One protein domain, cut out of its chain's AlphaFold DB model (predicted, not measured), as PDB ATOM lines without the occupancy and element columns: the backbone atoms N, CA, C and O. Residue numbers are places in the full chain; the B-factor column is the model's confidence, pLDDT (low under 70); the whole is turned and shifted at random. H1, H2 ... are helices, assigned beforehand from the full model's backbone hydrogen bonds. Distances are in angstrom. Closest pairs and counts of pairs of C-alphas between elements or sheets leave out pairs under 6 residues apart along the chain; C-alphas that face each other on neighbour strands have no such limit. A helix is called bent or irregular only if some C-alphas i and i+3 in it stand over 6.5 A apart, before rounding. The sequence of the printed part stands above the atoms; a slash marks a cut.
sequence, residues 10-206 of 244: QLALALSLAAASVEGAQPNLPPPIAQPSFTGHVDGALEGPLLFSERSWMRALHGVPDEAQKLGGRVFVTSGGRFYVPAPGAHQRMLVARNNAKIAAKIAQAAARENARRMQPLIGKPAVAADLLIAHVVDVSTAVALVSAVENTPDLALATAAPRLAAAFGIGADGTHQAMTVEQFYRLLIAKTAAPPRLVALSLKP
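Overview. This is residues 10 to 206 of the 244 residues of an uncharacterized protein of Hyphomicrobium sulfonivorans (UniProt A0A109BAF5). A short helix in the core, H6, is surrounded by four helices that cross it, H1, H5, H7 and H10, with the long H5 running along one side. H2, H3 and H4, with the loop of residues 71 to 87, gather by the earlier part of H5, the short H8 lies by the first residues of H10 with H9 next to H8, and the last helix, H11, lies far out. The 197 printed residues hold eleven named helices, H1 to H11 in chain order, and no named strand; the class is all helix, with mostly crossed packing. The whole is compact, with a radius of gyration of the C-alphas of 16.9 A and spans of 47 by 46 by 33 A.

Along the chain. H5, residues 101 to 123, is the longest helix at 31.0 A, from C-alpha 101 at (18.685, 31.818, 14.142) to C-alpha 123 at (41.351, 52.647, 10.688). It has a kink of 25 degrees near residue 117 and is irregular, but only just: C-alphas 118 and 121 are 6.7 A apart. H6 is residues 129 to 137, H7 140 to 152 with 18.4 A, and H10 182 to 193 with 16.6 A. H1, residues 10 to 20, spans 15.5 A from C-alpha 10 at (18.816, 40.821, 12.179). H2 is residues 54 to 63, H3 65 to 70, H4 88 to 97, H8 158 to 161, H9 163 to 168 and H11 197 to 203.

Arrangement. H5 touches H1 at a shallow tilt of 34 degrees, only just short of steep, the same way; their closest C-alphas, Ala 18 and Arg 113, are 4.7 A apart. With residues 107 to 114 alone H5 touches H2, about perpendicular at 74 degrees, C-alphas 60 and 111 being closest at 5.3 A. H6 touches H7 at 45 degrees, a steep tilt, opposite ways, closest at C-alphas 134 and 143, 5.2 A, and touches H10 at 83 degrees, about perpendicular, closest at C-alphas 130 and 190, 5.1 A. H3 only just touches H2, only at the corner, H8 and H9 touch only at the corner, and H8 only just touches H10. H4 is close to H2 but not clearly touching, as H11 is to H1. Every O i to N i+4 pair is within hydrogen-bond range in H1 to H4, H6, H7 and H9 to H11; H5 has 17 of 19, and H8 is too short for one.

Size, cuts and confidence. The C-alphas of Asp 174 and Pro 206, the two farthest apart, are 48.7 A apart. The printed part has no cut. Links H1 to H2, H3 to H4 and H9 to H10 are long. Mean pLDDT of the printed part is 84.1, under 70 at residues 22 to 36, 42 and 195 to 206.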
ATOM      1  N   GLN A  10      18.197  41.213  10.915       89.31
ATOM      2  CA  GLN A  10      18.816  40.821  12.179       89.31
ATOM      3  C   GLN A  10      20.346  40.962  12.155       89.31
ATOM      4  O   GLN A  10      20.933  41.356  13.164       89.31
ATOM      5  N   LEU A  11      20.989  40.685  11.016       92.69
ATOM      6  CA  LEU A  11      22.420  40.913  10.832       92.69
ATOM      7  C   LEU A  11      22.716  42.415  10.814       92.69
ATOM      8  O   LEU A  11      23.549  42.868  11.593       92.69
ATOM      9  N   ALA A  12      21.985  43.201  10.016       91.31
ATOM     10  CA  ALA A  12      22.143  44.658   9.964       91.31
ATOM     11  C   ALA A  12      22.010  45.305  11.356       91.31
ATOM     12  O   ALA A  12      22.817  46.160  11.733       91.31
ATOM     13  N   LEU A  13      21.046  44.844  12.162       88.88
ATOM     14  CA  LEU A  13      20.883  45.279  13.548       88.88
ATOM     15  C   LEU A  13      22.093  44.912  14.419       88.88
ATOM     16  O   LEU A  13      22.587  45.762  15.158       88.88
ATOM     17  N   ALA A  14      22.577  43.668  14.349       91.44
ATOM     18  CA  ALA A  14      23.728  43.222  15.137       91.44
ATOM     19  C   ALA A  14      24.992  44.039  14.819       91.44
ATOM     20  O   ALA A  14      25.707  44.442  15.739       91.44
ATOM     21  N   LEU A  15      25.227  44.325  13.535       93.25
ATOM     22  CA  LEU A  15      26.346  45.146  13.067       93.25
ATOM     23  C   LEU A  15      26.202  46.602  13.531       93.25
ATOM     24  O   LEU A  15      27.150  47.168  14.066       93.25
ATOM     25  N   SER A  16      25.008  47.183  13.414       90.19
ATOM     26  CA  SER A  16      24.744  48.562  13.853       90.19
ATOM     27  C   SER A  16      24.923  48.738  15.364       90.19
ATOM     28  O   SER A  16      25.538  49.702  15.813       90.19
ATOM     29  N   LEU A  17      24.448  47.778  16.164       89.00
ATOM     30  CA  LEU A  17      24.649  47.786  17.616       89.00
ATOM     31  C   LEU A  17      26.127  47.652  17.996       89.00
ATOM     32  O   LEU A  17      26.569  48.252  18.976       89.00
ATOM     33  N   ALA A  18      26.890  46.849  17.254       90.19
ATOM     34  CA  ALA A  18      28.323  46.708  17.476       90.19
ATOM     35  C   ALA A  18      29.083  47.997  17.135       90.19
ATOM     36  O   ALA A  18      29.904  48.421  17.947       90.19
ATOM     37  N   ALA A  19      28.759  48.639  16.009       87.38
ATOM     38  CA  ALA A  19      29.335  49.920  15.599       87.38
ATOM     39  C   ALA A  19      29.118  51.010  16.665       87.38
ATOM     40  O   ALA A  19      30.078  51.619  17.135       87.38
ATOM     41  N   ALA A  20      27.883  51.158  17.158       83.44
ATOM     42  CA  ALA A  20      27.537  52.142  18.190       83.44
ATOM     43  C   ALA A  20      28.230  51.898  19.548       83.44
ATOM     44  O   ALA A  20      28.345  52.797  20.373       83.44
ATOM     45  N   SER A  21      28.704  50.678  19.815       78.00
ATOM     46  CA  SER A  21      29.313  50.342  21.111       78.00
ATOM     47  C   SER A  21      30.758  50.834  21.265       78.00
ATOM     48  O   SER A  21      31.315  50.724  22.355       78.00
ATOM     49  N   VAL A  22      31.380  51.318  20.186       69.00
ATOM     50  CA  VAL A  22      32.808  51.684  20.136       69.00
ATOM     51  C   VAL A  22      33.028  53.208  20.134       69.00
ATOM     52  O   VAL A  22      34.144  53.669  20.362       69.00
ATOM     53  N   GLU A  23      31.963  54.007  19.996       60.00
ATOM     54  CA  GLU A  23      32.007  55.481  19.922       60.00
ATOM     55  C   GLU A  23      32.638  56.178  21.151       60.00
ATOM     56  O   GLU A  23      33.012  57.343  21.066       60.00
ATOM     57  N   GLY A  24      32.818  55.477  22.278       49.91
ATOM     58  CA  GLY A  24      33.429  56.017  23.502       49.91
ATOM     59  C   GLY A  24      34.940  55.793  23.670       49.91
ATOM     60  O   GLY A  24      35.497  56.234  24.674       49.91
ATOM     61  N   ALA A  25      35.616  55.093  22.755       48.97
ATOM     62  CA  ALA A  25      37.054  54.823  22.861       48.97
ATOM     63  C   ALA A  25      37.877  55.883  22.105       48.97
ATOM     64  O   ALA A  25      37.637  56.118  20.922       48.97
ATOM     65  N   GLN A  26      38.850  56.518  22.779       42.56
ATOM     66  CA  GLN A  26      39.737  57.509  22.158       42.56
ATOM     67  C   GLN A  26      40.474  56.896  20.950       42.56
ATOM     68  O   GLN A  26      41.100  55.843  21.100       42.56
ATOM     69  N   PRO A  27      40.431  57.534  19.767       47.00
ATOM     70  CA  PRO A  27      41.157  57.053  18.605       47.00
ATOM     71  C   PRO A  27      42.656  57.244  18.839       47.00
ATOM     72  O   PRO A  27      43.143  58.364  18.970       47.00
ATOM     73  N   ASN A  28      43.397  56.140  18.884       48.34
ATOM     74  CA  ASN A  28      44.834  56.193  18.666       48.34
ATOM     75  C   ASN A  28      45.024  56.269  17.146       48.34
ATOM     76  O   ASN A  28      44.540  55.380  16.449       48.34
ATOM     77  N   LEU A  29      45.633  57.340  16.629       44.91
ATOM     78  CA  LEU A  29      45.847  57.523  15.189       44.91
ATOM     79  C   LEU A  29      46.872  56.485  14.694       44.91
ATOM     80  O   LEU A  29      48.035  56.561  15.101       44.91
ATOM     81  N   PRO A  30      46.487  55.514  13.847       50.66
ATOM     82  CA  PRO A  30      47.460  54.652  13.198       50.66
ATOM     83  C   PRO A  30      48.261  55.442  12.149       50.66
ATOM     84  O   PRO A  30      47.793  56.471  11.653       50.66
ATOM     85  N   PRO A  31      49.465  54.970  11.777       49.75
ATOM     86  CA  PRO A  31      50.161  55.484  10.602       49.75
ATOM     87  C   PRO A  31      49.284  55.328   9.345       49.75
ATOM     88  O   PRO A  31      48.424  54.441   9.314       49.75
ATOM     89  N   PRO A  32      49.494  56.156   8.302       50.34
ATOM     90  CA  PRO A  32      48.754  56.048   7.049       50.34
ATOM     91  C   PRO A  32      48.796  54.609   6.531       50.34
ATOM     92  O   PRO A  32      49.862  53.991   6.458       50.34
ATOM     93  N   ILE A  33      47.616  54.069   6.222       54.34
ATOM     94  CA  ILE A  33      47.470  52.695   5.752       54.34
ATOM     95  C   ILE A  33      48.236  52.591   4.425       54.34
ATOM     96  O   ILE A  33      47.931  53.292   3.462       54.34
ATOM     97  N   ALA A  34      49.277  51.752   4.392       54.44
ATOM     98  CA  ALA A  34      49.954  51.384   3.150       54.44
ATOM     99  C   ALA A  34      48.937  50.780   2.166       54.44
ATOM    100  O   ALA A  34      47.890  50.302   2.597       54.44
ATOM    101  N   GLN A  35      49.239  50.788   0.863       59.09
ATOM    102  CA  GLN A  35      48.314  50.368  -0.201       59.09
ATOM    103  C   GLN A  35      47.409  49.176   0.190       59.09
ATOM    104  O   GLN A  35      47.896  48.178   0.740       59.09
ATOM    105  N   PRO A  36      46.095  49.257  -0.099       63.94
ATOM    106  CA  PRO A  36      45.124  48.285   0.381       63.94
ATOM    107  C   PRO A  36      45.474  46.875  -0.108       63.94
ATOM    108  O   PRO A  36      45.577  46.618  -1.304       63.94
ATOM    109  N   SER A  37      45.653  45.946   0.832       72.62
ATOM    110  CA  SER A  37      46.003  44.553   0.542       72.62
ATOM    111  C   SER A  37      44.814  43.632   0.811       72.62
ATOM    112  O   SER A  37      44.510  43.301   1.958       72.62
ATOM    113  N   PHE A  38      44.148  43.183  -0.253       78.25
ATOM    114  CA  PHE A  38      42.999  42.275  -0.179       78.25
ATOM    115  C   PHE A  38      43.447  40.809  -0.123       78.25
ATOM    116  O   PHE A  38      43.401  40.081  -1.116       78.25
ATOM    117  N   THR A  39      43.915  40.361   1.041       74.75
ATOM    118  CA  THR A  39      44.402  38.981   1.222       74.75
ATOM    119  C   THR A  39      43.331  37.996   1.679       74.75
ATOM    120  O   THR A  39      43.587  36.796   1.630       74.75
ATOM    121  N   GLY A  40      42.155  38.478   2.088       71.06
ATOM    122  CA  GLY A  40      41.109  37.655   2.679       71.06
ATOM    123  C   GLY A  40      40.454  36.650   1.740       71.06
ATOM    124  O   GLY A  40      40.448  36.789   0.511       71.06
ATOM    125  N   HIS A  41      39.865  35.627   2.357       70.62
ATOM    126  CA  HIS A  41      39.197  34.521   1.675       70.62
ATOM    127  C   HIS A  41      37.824  34.271   2.276       70.62
ATOM    128  O   HIS A  41      37.669  34.189   3.498       70.62
ATOM    129  N   VAL A  42      36.849  34.072   1.394       69.94
ATOM    130  CA  VAL A  42      35.573  33.449   1.735       69.94
ATOM    131  C   VAL A  42      35.661  31.994   1.294       69.94
ATOM    132  O   VAL A  42      35.695  31.714   0.099       69.94
ATOM    133  N   ASP A  43      35.739  31.079   2.260       71.31
ATOM    134  CA  ASP A  43      35.734  29.641   1.982       71.31
ATOM    135  C   ASP A  43      34.299  29.106   2.104       71.31
ATOM    136  O   ASP A  43      33.718  29.127   3.193       71.31
ATOM    137  N   GLY A  44      33.749  28.603   0.996       74.00
ATOM    138  CA  GLY A  44      32.399  28.033   0.932       74.00
ATOM    139  C   GLY A  44      31.280  29.070   0.765       74.00
ATOM    140  O   GLY A  44      31.506  30.278   0.809       74.00
ATOM    141  N   ALA A  45      30.057  28.580   0.553       81.31
ATOM    142  CA  ALA A  45      28.876  29.426   0.398       81.31
ATOM    143  C   ALA A  45      28.493  30.117   1.718       81.31
ATOM    144  O   ALA A  45      28.720  29.587   2.809       81.31
ATOM    145  N   LEU A  46      27.891  31.303   1.612       87.25
ATOM    146  CA  LEU A  46      27.267  31.971   2.751       87.25
ATOM    147  C   LEU A  46      25.930  31.296   3.041       87.25
ATOM    148  O   LEU A  46      25.060  31.233   2.176       87.25
ATOM    149  N   GLU A  47      25.775  30.802   4.262       85.50
ATOM    150  CA  GLU A  47      24.614  30.021   4.668       85.50
ATOM    151  C   GLU A  47      23.968  30.560   5.943       85.50
ATOM    152  O   GLU A  47      24.551  31.324   6.724       85.50
ATOM    153  N   GLY A  48      22.739  30.101   6.168       83.94
ATOM    154  CA  GLY A  48      21.976  30.398   7.365       83.94
ATOM    155  C   GLY A  48      21.454  31.838   7.420       83.94
ATOM    156  O   GLY A  48      21.713  32.664   6.542       83.94
ATOM    157  N   PRO A  49      20.710  32.169   8.486       89.12
ATOM    158  CA  PRO A  49      19.977  33.430   8.593       89.12
ATOM    159  C   PRO A  49      20.871  34.666   8.742       89.12
ATOM    160  O   PRO A  49      20.360  35.779   8.679       89.12
ATOM    161  N   LEU A  50      22.178  34.495   8.975       92.94
ATOM    162  CA  LEU A  50      23.136  35.584   9.198       92.94
ATOM    163  C   LEU A  50      24.389  35.464   8.324       92.94
ATOM    164  O   LEU A  50      25.436  36.001   8.684       92.94
ATOM    165  N   LEU A  51      24.267  34.781   7.181       91.00
ATOM    166  CA  LEU A  51      25.269  34.762   6.113       91.00
ATOM    167  C   LEU A  51      26.665  34.356   6.601       91.00
ATOM    168  O   LEU A  51      27.649  35.068   6.406       91.00
ATOM    169  N   PHE A  52      26.744  33.205   7.260       92.44
ATOM    170  CA  PHE A  52      28.009  32.626   7.685       92.44
ATOM    171  C   PHE A  52      28.506  31.616   6.652       92.44
ATOM    172  O   PHE A  52      27.844  30.619   6.369       92.44
ATOM    173  N   SER A  53      29.721  31.825   6.155       89.81
ATOM    174  CA  SER A  53      30.530  30.740   5.593       89.81
ATOM    175  C   SER A  53      31.042  29.818   6.704       89.81
ATOM    176  O   SER A  53      30.994  30.156   7.887       89.81
ATOM    177  N   GLU A  54      31.565  28.642   6.357       91.69
ATOM    178  CA  GLU A  54      32.187  27.751   7.350       91.69
ATOM    179  C   GLU A  54      33.373  28.432   8.042       91.69
ATOM    180  O   GLU A  54      33.443  28.472   9.272       91.69
ATOM    181  N   ARG A  55      34.258  29.069   7.270       91.00
ATOM    182  CA  ARG A  55      35.414  29.793   7.812       91.00
ATOM    183  C   ARG A  55      35.003  30.941   8.734       91.00
ATOM    184  O   ARG A  55      35.562  31.066   9.823       91.00
ATOM    185  N   SER A  56      34.056  31.785   8.317       92.12
ATOM    186  CA  SER A  56      33.608  32.927   9.132       92.12
ATOM    187  C   SER A  56      32.887  32.474  10.401       92.12
ATOM    188  O   SER A  56      33.102  33.062  11.461       92.12
ATOM    189  N   TRP A  57      32.119  31.383  10.333       95.00
ATOM    190  CA  TRP A  57      31.497  30.760  11.497       95.00
ATOM    191  C   TRP A  57      32.528  30.244  12.500       95.00
ATOM    192  O   TRP A  57      32.471  30.574  13.686       95.00
ATOM    193  N   MET A  58      33.516  29.482  12.026       94.81
ATOM    194  CA  MET A  58      34.574  28.942  12.881       94.81
ATOM    195  C   MET A  58      35.424  30.060  13.489       94.81
ATOM    196  O   MET A  58      35.728  30.022  14.681       94.81
ATOM    197  N   ARG A  59      35.736  31.108  12.718       94.06
ATOM    198  CA  ARG A  59      36.388  32.316  13.239       94.06
ATOM    199  C   ARG A  59      35.573  32.969  14.350       94.06
ATOM    200  O   ARG A  59      36.140  33.333  15.377       94.06
ATOM    201  N   ALA A  60      34.270  33.147  14.138       94.88
ATOM    202  CA  ALA A  60      33.396  33.759  15.126       94.88
ATOM    203  C   ALA A  60      33.398  32.943  16.424       94.88
ATOM    204  O   ALA A  60      33.653  33.501  17.485       94.88
ATOM    205  N   LEU A  61      33.235  31.618  16.334       95.38
ATOM    206  CA  LEU A  61      33.296  30.709  17.483       95.38
ATOM    207  C   LEU A  61      34.658  30.706  18.188       95.38
ATOM    208  O   LEU A  61      34.702  30.660  19.415       95.38
ATOM    209  N   HIS A  62      35.765  30.805  17.450       94.75
ATOM    210  CA  HIS A  62      37.097  30.967  18.038       94.75
ATOM    211  C   HIS A  62      37.193  32.239  18.899       94.75
ATOM    212  O   HIS A  62      37.838  32.228  19.944       94.75
ATOM    213  N   GLY A  63      36.532  33.325  18.483       90.06
ATOM    214  CA  GLY A  63      36.449  34.576  19.244       90.06
ATOM    215  C   GLY A  63      35.534  34.521  20.474       90.06
ATOM    216  O   GLY A  63      35.609  35.408  21.320       90.06
ATOM    217  N   VAL A  64      34.689  33.491  20.605       90.06
ATOM    218  CA  VAL A  64      33.796  33.281  21.758       90.06
ATOM    219  C   VAL A  64      33.917  31.854  22.309       90.06
ATOM    220  O   VAL A  64      32.999  31.041  22.157       90.06
ATOM    221  N   PRO A  65      35.035  31.523  22.984       90.75
ATOM    222  CA  PRO A  65      35.332  30.153  23.403       90.75
ATOM    223  C   PRO A  65      34.250  29.539  24.302       90.75
ATOM    224  O   PRO A  65      33.985  28.346  24.187       90.75
ATOM    225  N   ASP A  66      33.584  30.336  25.140       90.62
ATOM    226  CA  ASP A  66      32.502  29.861  26.011       90.62
ATOM    227  C   ASP A  66      31.271  29.396  25.220       90.62
ATOM    228  O   ASP A  66      30.585  28.452  25.613       90.62
ATOM    229  N   GLU A  67      30.974  30.036  24.087       89.88
ATOM    230  CA  GLU A  67      29.879  29.613  23.213       89.88
ATOM    231  C   GLU A  67      30.273  28.399  22.373       89.88
ATOM    232  O   GLU A  67      29.465  27.486  22.212       89.88
ATOM    233  N   ALA A  68      31.524  28.331  21.909       91.81
ATOM    234  CA  ALA A  68      32.041  27.138  21.242       91.81
ATOM    235  C   ALA A  68      31.963  25.904  22.165       91.81
ATOM    236  O   ALA A  68      31.500  24.842  21.745       91.81
ATOM    237  N   GLN A  69      32.317  26.060  23.445       92.12
ATOM    238  CA  GLN A  69      32.231  24.985  24.438       92.12
ATOM    239  C   GLN A  69      30.797  24.486  24.632       92.12
ATOM    240  O   GLN A  69      30.581  23.277  24.685       92.12
ATOM    241  N   LYS A  70      29.800  25.383  24.643       91.00
ATOM    242  CA  LYS A  70      28.372  25.006  24.698       91.00
ATOM    243  C   LYS A  70      27.920  24.203  23.475       91.00
ATOM    244  O   LYS A  70      26.995  23.407  23.584       91.00
ATOM    245  N   LEU A  71      28.583  24.376  22.330       91.25
ATOM    246  CA  LEU A  71      28.370  23.576  21.116       91.25
ATOM    247  C   LEU A  71      29.184  22.266  21.105       91.25
ATOM    248  O   LEU A  71      29.128  21.489  20.148       91.25
ATOM    249  N   GLY A  72      29.902  21.982  22.193       88.75
ATOM    250  CA  GLY A  72      30.556  20.704  22.442       88.75
ATOM    251  C   GLY A  72      31.979  20.608  21.905       88.75
ATOM    252  O   GLY A  72      32.396  19.504  21.551       88.75
ATOM    253  N   GLY A  73      32.714  21.721  21.813       90.81
ATOM    254  CA  GLY A  73      34.126  21.700  21.434       90.81
ATOM    255  C   GLY A  73      34.844  23.040  21.585       90.81
ATOM    256  O   GLY A  73      34.300  24.018  22.083       90.81
ATOM    257  N   ARG A  74      36.088  23.091  21.112       94.12
ATOM    258  CA  ARG A  74      36.885  24.317  21.017       94.12
ATOM    259  C   ARG A  74      37.390  24.461  19.591       94.12
ATOM    260  O   ARG A  74      37.810  23.474  18.987       94.12
ATOM    261  N   VAL A  75      37.345  25.684  19.079       95.31
ATOM    262  CA  VAL A  75      37.942  26.019  17.788       95.31
ATOM    263  C   VAL A  75      39.384  26.441  18.022       95.31
ATOM    264  O   VAL A  75      39.667  27.224  18.929       95.31
ATOM    265  N   PHE A  76      40.286  25.920  17.202       94.75
ATOM    266  CA  PHE A  76      41.702  26.257  17.188       94.75
ATOM    267  C   PHE A  76      42.065  26.888  15.851       94.75
ATOM    268  O   PHE A  76      41.343  26.740  14.865       94.75
ATOM    269  N   VAL A  77      43.198  27.581  15.823       94.12
ATOM    270  CA  VAL A  77      43.759  28.189  14.621       94.12
ATOM    271  C   VAL A  77      45.166  27.642  14.397       94.12
ATOM    272  O   VAL A  77      45.956  27.546  15.334       94.12
ATOM    273  N   THR A  78      45.475  27.229  13.171       92.06
ATOM    274  CA  THR A  78      46.836  26.818  12.798       92.06
ATOM    275  C   THR A  78      47.740  28.039  12.613       92.06
ATOM    276  O   THR A  78      47.258  29.160  12.452       92.06
ATOM    277  N   SER A  79      49.058  27.831  12.540       84.50
ATOM    278  CA  SER A  79      50.014  28.892  12.177       84.50
ATOM    279  C   SER A  79      49.697  29.553  10.827       84.50
ATOM    280  O   SER A  79      49.947  30.739  10.647       84.50
ATOM    281  N   GLY A  80      49.083  28.808   9.900       81.31
ATOM    282  CA  GLY A  80      48.603  29.305   8.608       81.31
ATOM    283  C   GLY A  80      47.216  29.963   8.635       81.31
ATOM    284  O   GLY A  80      46.643  30.201   7.576       81.31
ATOM    285  N   GLY A  81      46.623  30.204   9.810       83.88
ATOM    286  CA  GLY A  81      45.340  30.904   9.933       83.88
ATOM    287  C   GLY A  81      44.111  30.079   9.527       83.88
ATOM    288  O   GLY A  81      43.063  30.649   9.209       83.88
ATOM    289  N   ARG A  82      44.223  28.744   9.502       87.75
ATOM    290  CA  ARG A  82      43.093  27.834   9.262       87.75
ATOM    291  C   ARG A  82      42.423  27.492  10.586       87.75
ATOM    292  O   ARG A  82      43.103  27.068  11.518       87.75
ATOM    293  N   PHE A  83      41.103  27.632  10.647       91.88
ATOM    294  CA  PHE A  83      40.326  27.199  11.804       91.88
ATOM    295  C   PHE A  83      40.041  25.699  11.733       91.88
ATOM    296  O   PHE A  83      39.755  25.179  10.656       91.88
ATOM    297  N   TYR A  84      40.124  25.007  12.866       92.62
ATOM    298  CA  TYR A  84      39.802  23.585  12.952       92.62
ATOM    299  C   TYR A  84      39.247  23.209  14.328       92.62
ATOM    300  O   TYR A  84      39.479  23.894  15.327       92.62
ATOM    301  N   VAL A  85      38.516  22.094  14.370       94.25
ATOM    302  CA  VAL A  85      37.954  21.511  15.592       94.25
ATOM    303  C   VAL A  85      38.462  20.071  15.702       94.25
ATOM    304  O   VAL A  85      38.146  19.267  14.828       94.25
ATOM    305  N   PRO A  86      39.241  19.715  16.742       88.94
ATOM    306  CA  PRO A  86      39.870  18.396  16.844       88.94
ATOM    307  C   PRO A  86      38.885  17.224  16.870       88.94
ATOM    308  O   PRO A  86      39.191  16.153  16.361       88.94
ATOM    309  N   ALA A  87      37.710  17.412  17.476       85.19
ATOM    310  CA  ALA A  87      36.701  16.367  17.597       85.19
ATOM    311  C   ALA A  87      35.755  16.380  16.376       85.19
ATOM    312  O   ALA A  87      34.983  17.336  16.236       85.19
ATOM    313  N   PRO A  88      35.720  15.321  15.536       75.38
ATOM    314  CA  PRO A  88      34.917  15.310  14.305       75.38
ATOM    315  C   PRO A  88      33.419  15.529  14.554       75.38
ATOM    316  O   PRO A  88      32.767  16.306  13.861       75.38
ATOM    317  N   GLY A  89      32.876  14.915  15.613       86.69
ATOM    318  CA  GLY A  89      31.477  15.109  15.998       86.69
ATOM    319  C   GLY A  89      31.164  16.532  16.476       86.69
ATOM    320  O   GLY A  89      30.037  16.994  16.321       86.69
ATOM    321  N   ALA A  90      32.144  17.248  17.036       90.31
ATOM    322  CA  ALA A  90      31.963  18.634  17.461       90.31
ATOM    323  C   ALA A  90      31.962  19.593  16.268       90.31
ATOM    324  O   ALA A  90      31.139  20.504  16.234       90.31
ATOM    325  N   HIS A  91      32.821  19.346  15.275       93.00
ATOM    326  CA  HIS A  91      32.879  20.143  14.052       93.00
ATOM    327  C   HIS A  91      31.514  20.208  13.355       93.00
ATOM    328  O   HIS A  91      30.979  21.292  13.122       93.00
ATOM    329  N   GLN A  92      30.899  19.046  13.112       91.69
ATOM    330  CA  GLN A  92      29.606  18.982  12.433       91.69
ATOM    331  C   GLN A  92      28.487  19.640  13.247       91.69
ATOM    332  O   GLN A  92      27.686  20.394  12.696       91.69
ATOM    333  N   ARG A  93      28.438  19.403  14.566       91.50
ATOM    334  CA  ARG A  93      27.454  20.053  15.448       91.50
ATOM    335  C   ARG A  93      27.578  21.572  15.411       91.50
ATOM    336  O   ARG A  93      26.564  22.260  15.326       91.50
ATOM    337  N   MET A  94      28.807  22.086  15.448       94.06
ATOM    338  CA  MET A  94      29.065  23.516  15.333       94.06
ATOM    339  C   MET A  94      28.580  24.052  13.991       94.06
ATOM    340  O   MET A  94      27.867  25.050  13.992       94.06
ATOM    341  N   LEU A  95      28.901  23.401  12.869       92.56
ATOM    342  CA  LEU A  95      28.438  23.843  11.549       92.56
ATOM    343  C   LEU A  95      26.915  23.887  11.452       92.56
ATOM    344  O   LEU A  95      26.367  24.901  11.036       92.56
ATOM    345  N   VAL A  96      26.218  22.839  11.898       93.12
ATOM    346  CA  VAL A  96      24.746  22.802  11.885       93.12
ATOM    347  C   VAL A  96      24.149  23.930  12.733       93.12
ATOM    348  O   VAL A  96      23.132  24.516  12.358       93.12
ATOM    349  N   ALA A  97      24.792  24.291  13.848       94.00
ATOM    350  CA  ALA A  97      24.307  25.339  14.741       94.00
ATOM    351  C   ALA A  97      24.236  26.731  14.081       94.00
ATOM    352  O   ALA A  97      23.434  27.553  14.528       94.00
ATOM    353  N   ARG A  98      24.985  26.989  12.993       94.56
ATOM    354  CA  ARG A  98      24.913  28.258  12.239       94.56
ATOM    355  C   ARG A  98      23.539  28.514  11.616       94.56
ATOM    356  O   ARG A  98      23.175  29.660  11.371       94.56
ATOM    357  N   ASN A  99      22.760  27.454  11.399       92.62
ATOM    358  CA  ASN A  99      21.412  27.533  10.836       92.62
ATOM    359  C   ASN A  99      20.341  27.839  11.896       92.62
ATOM    360  O   ASN A  99      19.216  28.198  11.557       92.62
ATOM    361  N   ASN A 100      20.671  27.738  13.187       94.38
ATOM    362  CA  ASN A 100      19.761  28.125  14.256       94.38
ATOM    363  C   ASN A 100      19.814  29.646  14.457       94.38
ATOM    364  O   ASN A 100      20.796  30.169  14.983       94.38
ATOM    365  N   ALA A 101      18.739  30.354  14.101       92.19
ATOM    366  CA  ALA A 101      18.685  31.818  14.142       92.19
ATOM    367  C   ALA A 101      19.059  32.423  15.505       92.19
ATOM    368  O   ALA A 101      19.757  33.434  15.563       92.19
ATOM    369  N   LYS A 102      18.650  31.796  16.614       92.31
ATOM    370  CA  LYS A 102      18.942  32.299  17.963       92.31
ATOM    371  C   LYS A 102      20.423  32.151  18.314       92.31
ATOM    372  O   LYS A 102      21.015  33.086  18.852       92.31
ATOM    373  N   ILE A 103      21.014  30.994  18.012       93.94
ATOM    374  CA  ILE A 103      22.445  30.749  18.241       93.94
ATOM    375  C   ILE A 103      23.260  31.666  17.330       93.94
ATOM    376  O   ILE A 103      24.100  32.418  17.820       93.94
ATOM    377  N   ALA A 104      22.955  31.673  16.033       94.06
ATOM    378  CA  ALA A 104      23.643  32.493  15.048       94.06
ATOM    379  C   ALA A 104      23.635  33.976  15.443       94.06
ATOM    380  O   ALA A 104      24.677  34.619  15.383       94.06
ATOM    381  N   ALA A 105      22.501  34.513  15.904       93.00
ATOM    382  CA  ALA A 105      22.382  35.915  16.305       93.00
ATOM    383  C   ALA A 105      23.283  36.283  17.473       93.00
ATOM    384  O   ALA A 105      23.942  37.323  17.450       93.00
ATOM    385  N   LYS A 106      23.350  35.409  18.476       94.31
ATOM    386  CA  LYS A 106      24.229  35.599  19.626       94.31
ATOM    387  C   LYS A 106      25.701  35.597  19.209       94.31
ATOM    388  O   LYS A 106      26.450  36.478  19.627       94.31
ATOM    389  N   ILE A 107      26.098  34.644  18.362       95.69
ATOM    390  CA  ILE A 107      27.467  34.556  17.838       95.69
ATOM    391  C   ILE A 107      27.800  35.772  16.969       95.69
ATOM    392  O   ILE A 107      28.838  36.394  17.174       95.69
ATOM    393  N   ALA A 108      26.909  36.161  16.054       94.62
ATOM    394  CA  ALA A 108      27.096  37.310  15.172       94.62
ATOM    395  C   ALA A 108      27.234  38.617  15.957       94.62
ATOM    396  O   ALA A 108      28.124  39.408  15.671       94.62
ATOM    397  N   GLN A 109      26.417  38.829  16.994       93.38
ATOM    398  CA  GLN A 109      26.531  40.017  17.837       93.38
ATOM    399  C   GLN A 109      27.882  40.075  18.562       93.38
ATOM    400  O   GLN A 109      28.509  41.134  18.618       93.38
ATOM    401  N   ALA A 110      28.342  38.956  19.126       93.00
ATOM    402  CA  ALA A 110      29.625  38.910  19.816       93.00
ATOM    403  C   ALA A 110      30.805  39.103  18.846       93.00
ATOM    404  O   ALA A 110      31.703  39.897  19.126       93.00
ATOM    405  N   ALA A 111      30.759  38.448  17.684       93.00
ATOM    406  CA  ALA A 111      31.756  38.589  16.629       93.00
ATOM    407  C   ALA A 111      31.802  40.016  16.063       93.00
ATOM    408  O   ALA A 111      32.886  40.559  15.877       93.00
ATOM    409  N   ALA A 112      30.651  40.661  15.857       94.06
ATOM    410  CA  ALA A 112      30.581  42.039  15.378       94.06
ATOM    411  C   ALA A 112      31.229  43.022  16.366       94.06
ATOM    412  O   ALA A 112      31.998  43.887  15.953       94.06
ATOM    413  N   ARG A 113      30.982  42.861  17.675       93.00
ATOM    414  CA  ARG A 113      31.634  43.674  18.720       93.00
ATOM    415  C   ARG A 113      33.148  43.480  18.731       93.00
ATOM    416  O   ARG A 113      33.883  44.450  18.882       93.00
ATOM    417  N   GLU A 114      33.611  42.241  18.581       91.38
ATOM    418  CA  GLU A 114      35.042  41.943  18.507       91.38
ATOM    419  C   GLU A 114      35.684  42.523  17.242       91.38
ATOM    420  O   GLU A 114      36.734  43.156  17.320       91.38
ATOM    421  N   ASN A 115      35.027  42.396  16.089       93.31
ATOM    422  CA  ASN A 115      35.483  43.007  14.843       93.31
ATOM    423  C   ASN A 115      35.590  44.532  14.980       93.31
ATOM    424  O   ASN A 115      36.614  45.093  14.606       93.31
ATOM    425  N   ALA A 116      34.594  45.190  15.580       92.00
ATOM    426  CA  ALA A 116      34.616  46.635  15.800       92.00
ATOM    427  C   ALA A 116      35.802  47.070  16.674       92.00
ATOM    428  O   ALA A 116      36.532  47.991  16.304       92.00
ATOM    429  N   ARG A 117      36.060  46.351  17.778       90.88
ATOM    430  CA  ARG A 117      37.236  46.582  18.635       90.88
ATOM    431  C   ARG A 117      38.555  46.416  17.887       90.88
ATOM    432  O   ARG A 117      39.464  47.214  18.076       90.88
ATOM    433  N   ARG A 118      38.674  45.380  17.052       90.12
ATOM    434  CA  ARG A 118      39.898  45.098  16.287       90.12
ATOM    435  C   ARG A 118      40.129  46.092  15.154       90.12
ATOM    436  O   ARG A 118      41.277  46.375  14.836       90.12
ATOM    437  N   MET A 119      39.060  46.589  14.537       90.25
ATOM    438  CA  MET A 119      39.143  47.523  13.417       90.25
ATOM    439  C   MET A 119      39.509  48.933  13.854       90.25
ATOM    440  O   MET A 119      40.345  49.547  13.202       90.25
ATOM    441  N   GLN A 120      38.930  49.436  14.947       87.62
ATOM    442  CA  GLN A 120      39.123  50.822  15.383       87.62
ATOM    443  C   GLN A 120      40.593  51.289  15.405       87.62
ATOM    444  O   GLN A 120      40.875  52.321  14.794       87.62
ATOM    445  N   PRO A 121      41.551  50.569  16.027       85.88
ATOM    446  CA  PRO A 121      42.949  51.005  16.030       85.88
ATOM    447  C   PRO A 121      43.621  50.923  14.651       85.88
ATOM    448  O   PRO A 121      44.657  51.543  14.460       85.88
ATOM    449  N   LEU A 122      43.067  50.165  13.698       87.50
ATOM    450  CA  LEU A 122      43.626  49.998  12.351       87.50
ATOM    451  C   LEU A 122      43.152  51.082  11.376       87.50
ATOM    452  O   LEU A 122      43.902  51.450  10.482       87.50
ATOM    453  N   ILE A 123      41.924  51.587  11.542       85.56
ATOM    454  CA  ILE A 123      41.351  52.647  10.688       85.56
ATOM    455  C   ILE A 123      41.343  54.031  11.355       85.56
ATOM    456  O   ILE A 123      40.982  55.013  10.718       85.56
ATOM    457  N   GLY A 124      41.688  54.123  12.645       82.00
ATOM    458  CA  GLY A 124      41.749  55.387  13.393       82.00
ATOM    459  C   GLY A 124      40.392  56.022  13.719       82.00
ATOM    460  O   GLY A 124      40.344  57.136  14.233       82.00
ATOM    461  N   LYS A 125      39.284  55.328  13.441       82.94
ATOM    462  CA  LYS A 125      37.901  55.767  13.685       82.94
ATOM    463  C   LYS A 125      37.013  54.574  14.064       82.94
ATOM    464  O   LYS A 125      37.388  53.435  13.787       82.94
ATOM    465  N   PRO A 126      35.857  54.780  14.721       87.12
ATOM    466  CA  PRO A 126      34.894  53.702  14.933       87.12
ATOM    467  C   PRO A 126      34.460  53.078  13.598       87.12
ATOM    468  O   PRO A 126      34.165  53.798  12.645       87.12
ATOM    469  N   ALA A 127      34.428  51.744  13.532       89.81
ATOM    470  CA  ALA A 127      33.952  51.022  12.354       89.81
ATOM    471  C   ALA A 127      32.427  51.150  12.223       89.81
ATOM    472  O   ALA A 127      31.704  50.989  13.210       89.81
ATOM    473  N   VAL A 128      31.931  51.385  11.009       90.88
ATOM    474  CA  VAL A 128      30.490  51.440  10.722       90.88
ATOM    475  C   VAL A 128      29.929  50.053  10.390       90.88
ATOM    476  O   VAL A 128      30.666  49.100  10.148       90.88
ATOM    477  N   ALA A 129      28.600  49.913  10.339       92.25
ATOM    478  CA  ALA A 129      27.953  48.626  10.059       92.25
ATOM    479  C   ALA A 129      28.392  47.997   8.717       92.25
ATOM    480  O   ALA A 129      28.537  46.776   8.638       92.25
ATOM    481  N   ALA A 130      28.660  48.818   7.695       91.94
ATOM    482  CA  ALA A 130      29.183  48.371   6.402       91.94
ATOM    483  C   ALA A 130      30.576  47.728   6.524       91.94
ATOM    484  O   ALA A 130      30.805  46.648   5.980       91.94
ATOM    485  N   ASP A 131      31.476  48.339   7.299       94.38
ATOM    486  CA  ASP A 131      32.814  47.803   7.574       94.38
ATOM    487  C   ASP A 131      32.712  46.437   8.264       94.38
ATOM    488  O   ASP A 131      33.362  45.459   7.884       94.38
ATOM    489  N   LEU A 132      31.828  46.353   9.263       95.44
ATOM    490  CA  LEU A 132      31.617  45.142  10.044       95.44
ATOM    491  C   LEU A 132      30.973  44.016   9.231       95.44
ATOM    492  O   LEU A 132      31.241  42.852   9.525       95.44
ATOM    493  N   LEU A 133      30.174  44.324   8.201       94.44
ATOM    494  CA  LEU A 133      29.638  43.322   7.275       94.44
ATOM    495  C   LEU A 133      30.764  42.633   6.495       94.44
ATOM    496  O   LEU A 133      30.788  41.405   6.397       94.44
ATOM    497  N   ILE A 134      31.729  43.406   5.991       94.12
ATOM    498  CA  ILE A 134      32.891  42.860   5.280       94.12
ATOM    499  C   ILE A 134      33.774  42.063   6.236       94.12
ATOM    500  O   ILE A 134      34.211  40.965   5.893       94.12
ATOM    501  N   ALA A 135      33.968  42.554   7.462       93.88
ATOM    502  CA  ALA A 135      34.720  41.830   8.480       93.88
ATOM    503  C   ALA A 135      34.047  40.510   8.895       93.88
ATOM    504  O   ALA A 135      34.723  39.518   9.186       93.88
ATOM    505  N   HIS A 136      32.714  40.493   8.924       93.44
ATOM    506  CA  HIS A 136      31.905  39.316   9.228       93.44
ATOM    507  C   HIS A 136      32.037  38.256   8.136       93.44
ATOM    508  O   HIS A 136      32.446  37.132   8.434       93.44
ATOM    509  N   VAL A 137      31.766  38.634   6.885       91.12
ATOM    510  CA  VAL A 137      31.745  37.731   5.726       91.12
ATOM    511  C   VAL A 137      33.152  37.283   5.333       91.12
ATOM    512  O   VAL A 137      33.395  36.086   5.168       91.12
ATOM    513  N   VAL A 138      34.084  38.230   5.212       90.69
ATOM    514  CA  VAL A 138      35.442  37.987   4.713       90.69
ATOM    515  C   VAL A 138      36.425  37.933   5.867       90.69
ATOM    516  O   VAL A 138      36.706  36.841   6.344       90.69
ATOM    517  N   ASP A 139      36.907  39.075   6.357       91.19
ATOM    518  CA  ASP A 139      37.739  39.242   7.554       91.19
ATOM    519  C   ASP A 139      38.027  40.729   7.824       91.19
ATOM    520  O   ASP A 139      37.815  41.598   6.978       91.19
ATOM    521  N   VAL A 140      38.524  41.009   9.034       91.44
ATOM    522  CA  VAL A 140      38.921  42.354   9.483       91.44
ATOM    523  C   VAL A 140      39.942  42.994   8.540       91.44
ATOM    524  O   VAL A 140      39.807  44.170   8.223       91.44
ATOM    525  N   SER A 141      40.936  42.243   8.059       90.69
ATOM    526  CA  SER A 141      41.992  42.786   7.193       90.69
ATOM    527  C   SER A 141      41.435  43.294   5.863       90.69
ATOM    528  O   SER A 141      41.781  44.386   5.423       90.69
ATOM    529  N   THR A 142      40.519  42.541   5.256       92.31
ATOM    530  CA  THR A 142      39.817  42.914   4.022       92.31
ATOM    531  C   THR A 142      38.929  44.133   4.241       92.31
ATOM    532  O   THR A 142      38.877  45.006   3.381       92.31
ATOM    533  N   ALA A 143      38.256  44.227   5.391       93.56
ATOM    534  CA  ALA A 143      37.444  45.394   5.725       93.56
ATOM    535  C   ALA A 143      38.301  46.664   5.873       93.56
ATOM    536  O   ALA A 143      37.969  47.694   5.296       93.56
ATOM    537  N   VAL A 144      39.441  46.578   6.566       92.75
ATOM    538  CA  VAL A 144      40.415  47.681   6.679       92.75
ATOM    539  C   VAL A 144      40.972  48.069   5.305       92.75
ATOM    540  O   VAL A 144      41.031  49.253   4.982       92.75
ATOM    541  N   ALA A 145      41.325  47.085   4.471       92.25
ATOM    542  CA  ALA A 145      41.785  47.328   3.106       92.25
ATOM    543  C   ALA A 145      40.711  48.025   2.256       92.25
ATOM    544  O   ALA A 145      41.037  48.932   1.500       92.25
ATOM    545  N   LEU A 146      39.433  47.661   2.406       92.75
ATOM    546  CA  LEU A 146      38.343  48.333   1.701       92.75
ATOM    547  C   LEU A 146      38.191  49.789   2.151       92.75
ATOM    548  O   LEU A 146      38.113  50.665   1.296       92.75
ATOM    549  N   VAL A 147      38.204  50.057   3.461       91.81
ATOM    550  CA  VAL A 147      38.155  51.431   3.999       91.81
ATOM    551  C   VAL A 147      39.309  52.266   3.436       91.81
ATOM    552  O   VAL A 147      39.086  53.359   2.922       91.81
ATOM    553  N   SER A 148      40.525  51.716   3.432       89.69
ATOM    554  CA  SER A 148      41.690  52.369   2.829       89.69
ATOM    555  C   SER A 148      41.530  52.581   1.319       89.69
ATOM    556  O   SER A 148      41.940  53.614   0.797       89.69
ATOM    557  N   ALA A 149      40.958  51.621   0.591       90.44
ATOM    558  CA  ALA A 149      40.768  51.721  -0.854       90.44
ATOM    559  C   ALA A 149      39.725  52.782  -1.234       90.44
ATOM    560  O   ALA A 149      39.890  53.441  -2.255       90.44
ATOM    561  N   VAL A 150      38.689  52.987  -0.416       90.38
ATOM    562  CA  VAL A 150      37.707  54.068  -0.610       90.38
ATOM    563  C   VAL A 150      38.373  55.440  -0.495       90.38
ATOM    564  O   VAL A 150      38.027  56.348  -1.241       90.38
ATOM    565  N   GLU A 151      39.346  55.590   0.403       86.75
ATOM    566  CA  GLU A 151      40.049  56.860   0.613       86.75
ATOM    567  C   GLU A 151      41.115  57.135  -0.459       86.75
ATOM    568  O   GLU A 151      41.300  58.281  -0.860       86.75
ATOM    569  N   ASN A 152      41.807  56.097  -0.941       86.69
ATOM    570  CA  ASN A 152      42.977  56.264  -1.813       86.69
ATOM    571  C   ASN A 152      42.710  55.960  -3.294       86.69
ATOM    572  O   ASN A 152      43.383  56.503  -4.167       86.69
ATOM    573  N   THR A 153      41.772  55.063  -3.593       89.81
ATOM    574  CA  THR A 153      41.489  54.566  -4.949       89.81
ATOM    575  C   THR A 153      39.980  54.350  -5.174       89.81
ATOM    576  O   THR A 153      39.574  53.237  -5.528       89.81
ATOM    577  N   PRO A 154      39.125  55.371  -4.957       91.38
ATOM    578  CA  PRO A 154      37.664  55.221  -4.990       91.38
ATOM    579  C   PRO A 154      37.117  54.781  -6.354       91.38
ATOM    580  O   PRO A 154      36.153  54.013  -6.408       91.38
ATOM    581  N   ASP A 155      37.760  55.221  -7.441       93.50
ATOM    582  CA  ASP A 155      37.321  54.991  -8.823       93.50
ATOM    583  C   ASP A 155      37.808  53.659  -9.415       93.50
ATOM    584  O   ASP A 155      37.390  53.270 -10.507       93.50
ATOM    585  N   LEU A 156      38.688  52.935  -8.713       92.12
ATOM    586  CA  LEU A 156      39.190  51.654  -9.199       92.12
ATOM    587  C   LEU A 156      38.053  50.624  -9.212       92.12
ATOM    588  O   LEU A 156      37.294  50.501  -8.249       92.12
ATOM    589  N   ALA A 157      37.942  49.859 -10.299       93.19
ATOM    590  CA  ALA A 157      36.960  48.786 -10.395       93.19
ATOM    591  C   ALA A 157      37.204  47.739  -9.295       93.19
ATOM    592  O   ALA A 157      38.310  47.201  -9.171       93.19
ATOM    593  N   LEU A 158      36.171  47.402  -8.518       92.19
ATOM    594  CA  LEU A 158      36.280  46.460  -7.401       92.19
ATOM    595  C   LEU A 158      36.727  45.072  -7.875       92.19
ATOM    596  O   LEU A 158      37.548  44.433  -7.222       92.19
ATOM    597  N   ALA A 159      36.223  44.625  -9.027       91.81
ATOM    598  CA  ALA A 159      36.604  43.350  -9.629       91.81
ATOM    599  C   ALA A 159      38.102  43.278  -9.978       91.81
ATOM    600  O   ALA A 159      38.669  42.189 -10.003       91.81
ATOM    601  N   THR A 160      38.750  44.426 -10.205       89.56
ATOM    602  CA  THR A 160      40.196  44.532 -10.439       89.56
ATOM    603  C   THR A 160      40.965  44.683  -9.127       89.56
ATOM    604  O   THR A 160      41.953  43.986  -8.918       89.56
ATOM    605  N   ALA A 161      40.510  45.564  -8.229       88.44
ATOM    606  CA  ALA A 161      41.182  45.863  -6.964       88.44
ATOM    607  C   ALA A 161      41.152  44.689  -5.975       88.44
ATOM    608  O   ALA A 161      42.143  44.383  -5.317       88.44
ATOM    609  N   ALA A 162      39.993  44.037  -5.863       89.62
ATOM    610  CA  ALA A 162      39.701  43.023  -4.862       89.62
ATOM    611  C   ALA A 162      38.886  41.861  -5.467       89.62
ATOM    612  O   ALA A 162      37.739  41.641  -5.064       89.62
ATOM    613  N   PRO A 163      39.452  41.065  -6.398       88.50
ATOM    614  CA  PRO A 163      38.691  40.066  -7.158       88.50
ATOM    615  C   PRO A 163      37.950  39.050  -6.278       88.50
ATOM    616  O   PRO A 163      36.819  38.669  -6.564       88.50
ATOM    617  N   ARG A 164      38.565  38.633  -5.162       85.31
ATOM    618  CA  ARG A 164      37.952  37.689  -4.209       85.31
ATOM    619  C   ARG A 164      36.782  38.300  -3.443       85.31
ATOM    620  O   ARG A 164      35.786  37.621  -3.217       85.31
ATOM    621  N   LEU A 165      36.901  39.571  -3.059       88.19
ATOM    622  CA  LEU A 165      35.814  40.307  -2.421       88.19
ATOM    623  C   LEU A 165      34.667  40.506  -3.415       88.19
ATOM    624  O   LEU A 165      33.526  40.217  -3.082       88.19
ATOM    625  N   ALA A 166      34.972  40.911  -4.649       89.62
ATOM    626  CA  ALA A 166      33.980  41.039  -5.710       89.62
ATOM    627  C   ALA A 166      33.223  39.717  -5.932       89.62
ATOM    628  O   ALA A 166      31.993  39.702  -5.884       89.62
ATOM    629  N   ALA A 167      33.943  38.597  -6.048       84.88
ATOM    630  CA  ALA A 167      33.351  37.271  -6.207       84.88
ATOM    631  C   ALA A 167      32.438  36.876  -5.034       84.88
ATOM    632  O   ALA A 167      31.339  36.373  -5.262       84.88
ATOM    633  N   ALA A 168      32.838  37.155  -3.788       83.25
ATOM    634  CA  ALA A 168      32.024  36.868  -2.602       83.25
ATOM    635  C   ALA A 168      30.669  37.601  -2.596       83.25
ATOM    636  O   ALA A 168      29.718  37.131  -1.975       83.25
ATOM    637  N   PHE A 169      30.578  38.730  -3.298       85.69
ATOM    638  CA  PHE A 169      29.363  39.534  -3.438       85.69
ATOM    639  C   PHE A 169      28.731  39.435  -4.840       85.69
ATOM    640  O   PHE A 169      27.802  40.183  -5.142       85.69
ATOM    641  N   GLY A 170      29.200  38.510  -5.689       84.56
ATOM    642  CA  GLY A 170      28.660  38.269  -7.032       84.56
ATOM    643  C   GLY A 170      28.951  39.373  -8.058       84.56
ATOM    644  O   GLY A 170      28.262  39.467  -9.070       84.56
ATOM    645  N   ILE A 171      29.948  40.220  -7.808       84.81
ATOM    646  CA  ILE A 171      30.348  41.327  -8.686       84.81
ATOM    647  C   ILE A 171      31.359  40.811  -9.716       84.81
ATOM    648  O   ILE A 171      32.332  40.146  -9.368       84.81
ATOM    649  N   GLY A 172      31.128  41.124 -10.990       76.69
ATOM    650  CA  GLY A 172      31.906  40.644 -12.136       76.69
ATOM    651  C   GLY A 172      31.527  39.235 -12.610       76.69
ATOM    652  O   GLY A 172      32.024  38.787 -13.640       76.69
ATOM    653  N   ALA A 173      30.627  38.538 -11.905       73.38
ATOM    654  CA  ALA A 173      30.080  37.266 -12.371       73.38
ATOM    655  C   ALA A 173      29.206  37.505 -13.614       73.38
ATOM    656  O   ALA A 173      28.290  38.331 -13.586       73.38
ATOM    657  N   ASP A 174      29.520  36.819 -14.716       73.69
ATOM    658  CA  ASP A 174      28.853  36.953 -16.021       73.69
ATOM    659  C   ASP A 174      28.825  38.397 -16.575       73.69
ATOM    660  O   ASP A 174      27.927  38.777 -17.323       73.69
ATOM    661  N   GLY A 175      29.794  39.238 -16.183       70.56
ATOM    662  CA  GLY A 175      29.853  40.661 -16.549       70.56
ATOM    663  C   GLY A 175      28.949  41.578 -15.712       70.56
ATOM    664  O   GLY A 175      28.968  42.801 -15.880       70.56
ATOM    665  N   THR A 176      28.181  41.027 -14.770       74.69
ATOM    666  CA  THR A 176      27.292  41.792 -13.885       74.69
ATOM    667  C   THR A 176      28.113  42.735 -13.008       74.69
ATOM    668  O   THR A 176      29.013  42.297 -12.301       74.69
ATOM    669  N   HIS A 177      27.804  44.034 -13.003       79.88
ATOM    670  CA  HIS A 177      28.499  45.029 -12.170       79.88
ATOM    671  C   HIS A 177      30.031  45.083 -12.369       79.88
ATOM    672  O   HIS A 177      30.738  45.557 -11.485       79.88
ATOM    673  N   GLN A 178      30.557  44.650 -13.524       81.44
ATOM    674  CA  GLN A 178      32.003  44.617 -13.804       81.44
ATOM    675  C   GLN A 178      32.690  45.981 -13.588       81.44
ATOM    676  O   GLN A 178      33.833  46.041 -13.144       81.44
ATOM    677  N   ALA A 179      31.977  47.072 -13.887       88.88
ATOM    678  CA  ALA A 179      32.458  48.446 -13.749       88.88
ATOM    679  C   ALA A 179      32.199  49.066 -12.361       88.88
ATOM    680  O   ALA A 179      32.458  50.252 -12.175       88.88
ATOM    681  N   MET A 180      31.662  48.309 -11.397       91.50
ATOM    682  CA  MET A 180      31.386  48.828 -10.057       91.50
ATOM    683  C   MET A 180      32.692  49.241  -9.381       91.50
ATOM    684  O   MET A 180      33.588  48.414  -9.185       91.50
ATOM    685  N   THR A 181      32.790  50.517  -9.022       94.69
ATOM    686  CA  THR A 181      33.976  51.054  -8.350       94.69
ATOM    687  C   THR A 181      33.989  50.685  -6.868       94.69
ATOM    688  O   THR A 181      32.962  50.310  -6.289       94.69
ATOM    689  N   VAL A 182      35.156  50.800  -6.236       92.44
ATOM    690  CA  VAL A 182      35.318  50.621  -4.787       92.44
ATOM    691  C   VAL A 182      34.358  51.524  -4.005       92.44
ATOM    692  O   VAL A 182      33.676  51.051  -3.095       92.44
ATOM    693  N   GLU A 183      34.243  52.800  -4.381       90.69
ATOM    694  CA  GLU A 183      33.335  53.735  -3.711       90.69
ATOM    695  C   GLU A 183      31.861  53.346  -3.892       90.69
ATOM    696  O   GLU A 183      31.095  53.334  -2.925       90.69
ATOM    697  N   GLN A 184      31.448  53.001  -5.116       93.12
ATOM    698  CA  GLN A 184      30.066  52.607  -5.403       93.12
ATOM    699  C   GLN A 184      29.657  51.377  -4.594       93.12
ATOM    700  O   GLN A 184      28.565  51.340  -4.021       93.12
ATOM    701  N   PHE A 185      30.552  50.392  -4.505       93.38
ATOM    702  CA  PHE A 185      30.346  49.217  -3.672       93.38
ATOM    703  C   PHE A 185      30.210  49.594  -2.194       93.38
ATOM    704  O   PHE A 185      29.262  49.169  -1.535       93.38
ATOM    705  N   TYR A 186      31.095  50.443  -1.672       93.75
ATOM    706  CA  TYR A 186      31.039  50.868  -0.275       93.75
ATOM    707  C   TYR A 186      29.743  51.624   0.066       93.75
ATOM    708  O   TYR A 186      29.084  51.318   1.064       93.75
ATOM    709  N   ARG A 187      29.300  52.542  -0.803       91.31
ATOM    710  CA  ARG A 187      28.012  53.246  -0.660       91.31
ATOM    711  C   ARG A 187      26.825  52.285  -0.657       91.31
ATOM    712  O   ARG A 187      25.901  52.451   0.141       91.31
ATOM    713  N   LEU A 188      26.854  51.264  -1.514       90.88
ATOM    714  CA  LEU A 188      25.830  50.225  -1.527       90.88
ATOM    715  C   LEU A 188      25.783  49.469  -0.191       90.88
ATOM    716  O   LEU A 188      24.696  49.257   0.345       90.88
ATOM    717  N   LEU A 189      26.935  49.097   0.372       91.69
ATOM    718  CA  LEU A 189      26.996  48.421   1.673       91.69
ATOM    719  C   LEU A 189      26.433  49.293   2.797       91.69
ATOM    720  O   LEU A 189      25.682  48.788   3.632       91.69
ATOM    721  N   ILE A 190      26.739  50.595   2.808       90.56
ATOM    722  CA  ILE A 190      26.155  51.548   3.765       90.56
ATOM    723  C   ILE A 190      24.627  51.524   3.663       90.56
ATOM    724  O   ILE A 190      23.946  51.354   4.672       90.56
ATOM    725  N   ALA A 191      24.082  51.612   2.449       88.31
ATOM    726  CA  ALA A 191      22.637  51.576   2.241       88.31
ATOM    727  C   ALA A 191      22.005  50.250   2.704       88.31
ATOM    728  O   ALA A 191      20.932  50.251   3.301       88.31
ATOM    729  N   LYS A 192      22.675  49.116   2.468       88.25
ATOM    730  CA  LYS A 192      22.194  47.776   2.845       88.25
ATOM    731  C   LYS A 192      22.301  47.474   4.340       88.25
ATOM    732  O   LYS A 192      21.581  46.617   4.838       88.25
ATOM    733  N   THR A 193      23.205  48.145   5.046       87.75
ATOM    734  CA  THR A 193      23.454  47.916   6.478       87.75
ATOM    735  C   THR A 193      22.846  48.977   7.383       87.75
ATOM    736  O   THR A 193      22.859  48.803   8.601       87.75
ATOM    737  N   ALA A 194      22.277  50.043   6.816       79.12
ATOM    738  CA  ALA A 194      21.558  51.058   7.568       79.12
ATOM    739  C   ALA A 194      20.433  50.414   8.396       79.12
ATOM    740  O   ALA A 194      19.482  49.838   7.859       79.12
ATOM    741  N   ALA A 195      20.541  50.504   9.725       62.56
ATOM    742  CA  ALA A 195      19.489  50.030  10.609       62.56
ATOM    743  C   ALA A 195      18.190  50.813  10.356       62.56
ATOM    744  O   ALA A 195      18.223  52.038  10.205       62.56
ATOM    745  N   PRO A 196      17.022  50.147  10.373       58.50
ATOM    746  CA  PRO A 196      15.759  50.850  10.237       58.50
ATOM    747  C   PRO A 196      15.575  51.813  11.427       58.50
ATOM    748  O   PRO A 196      15.804  51.421  12.580       58.50
ATOM    749  N   PRO A 197      15.112  53.054  11.188       53.22
ATOM    750  CA  PRO A 197      15.128  54.139  12.176       53.22
ATOM    751  C   PRO A 197      14.402  53.802  13.490       53.22
ATOM    752  O   PRO A 197      14.800  54.248  14.564       53.22
ATOM    753  N   ARG A 198      13.381  52.935  13.443       50.53
ATOM    754  CA  ARG A 198      12.633  52.481  14.627       50.53
ATOM    755  C   ARG A 198      13.476  51.656  15.611       50.53
ATOM    756  O   ARG A 198      13.262  51.753  16.816       50.53
ATOM    757  N   LEU A 199      14.423  50.850  15.127       54.12
ATOM    758  CA  LEU A 199      15.283  50.020  15.985       54.12
ATOM    759  C   LEU A 199      16.420  50.835  16.611       54.12
ATOM    760  O   LEU A 199      16.794  50.588  17.759       54.12
ATOM    761  N   VAL A 200      16.909  51.848  15.894       55.59
ATOM    762  CA  VAL A 200      17.846  52.847  16.424       55.59
ATOM    763  C   VAL A 200      17.183  53.630  17.559       55.59
ATOM    764  O   VAL A 200      17.740  53.708  18.647       55.59
ATOM    765  N   ALA A 201      15.943  54.097  17.374       51.75
ATOM    766  CA  ALA A 201      15.191  54.814  18.409       51.75
ATOM    767  C   ALA A 201      14.943  53.984  19.688       51.75
ATOM    768  O   ALA A 201      14.988  54.520  20.793       51.75
ATOM    769  N   LEU A 202      14.716  52.671  19.561       54.75
ATOM    770  CA  LEU A 202      14.589  51.764  20.713       54.75
ATOM    771  C   LEU A 202      15.928  51.522  21.427       54.75
ATOM    772  O   LEU A 202      15.939  51.323  22.639       54.75
ATOM    773  N   SER A 203      17.039  51.555  20.688       54.00
ATOM    774  CA  SER A 203      18.394  51.343  21.222       54.00
ATOM    775  C   SER A 203      19.001  52.614  21.831       54.00
ATOM    776  O   SER A 203      19.802  52.521  22.752       54.00
ATOM    777  N   LEU A 204      18.595  53.792  21.344       50.75
ATOM    778  CA  LEU A 204      19.011  55.111  21.834       50.75
ATOM    779  C   LEU A 204      18.233  55.585  23.061       50.75
ATOM    780  O   LEU A 204      18.562  56.640  23.594       50.75
ATOM    781  N   LYS A 205      17.199  54.859  23.512       41.16
ATOM    782  CA  LYS A 205      16.455  55.247  24.713       41.16
ATOM    783  C   LYS A 205      17.436  55.223  25.896       41.16
ATOM    784  O   LYS A 205      17.861  54.131  26.283       41.16
ATOM    785  N   PRO A 206      17.834  56.380  26.462       41.78
ATOM    786  CA  PRO A 206      18.817  56.393  27.530       41.78
ATOM    787  C   PRO A 206      18.201  55.668  28.721       41.78
ATOM    788  O   PRO A 206      17.129  56.056  29.194       41.78
TER     789      PRO A 206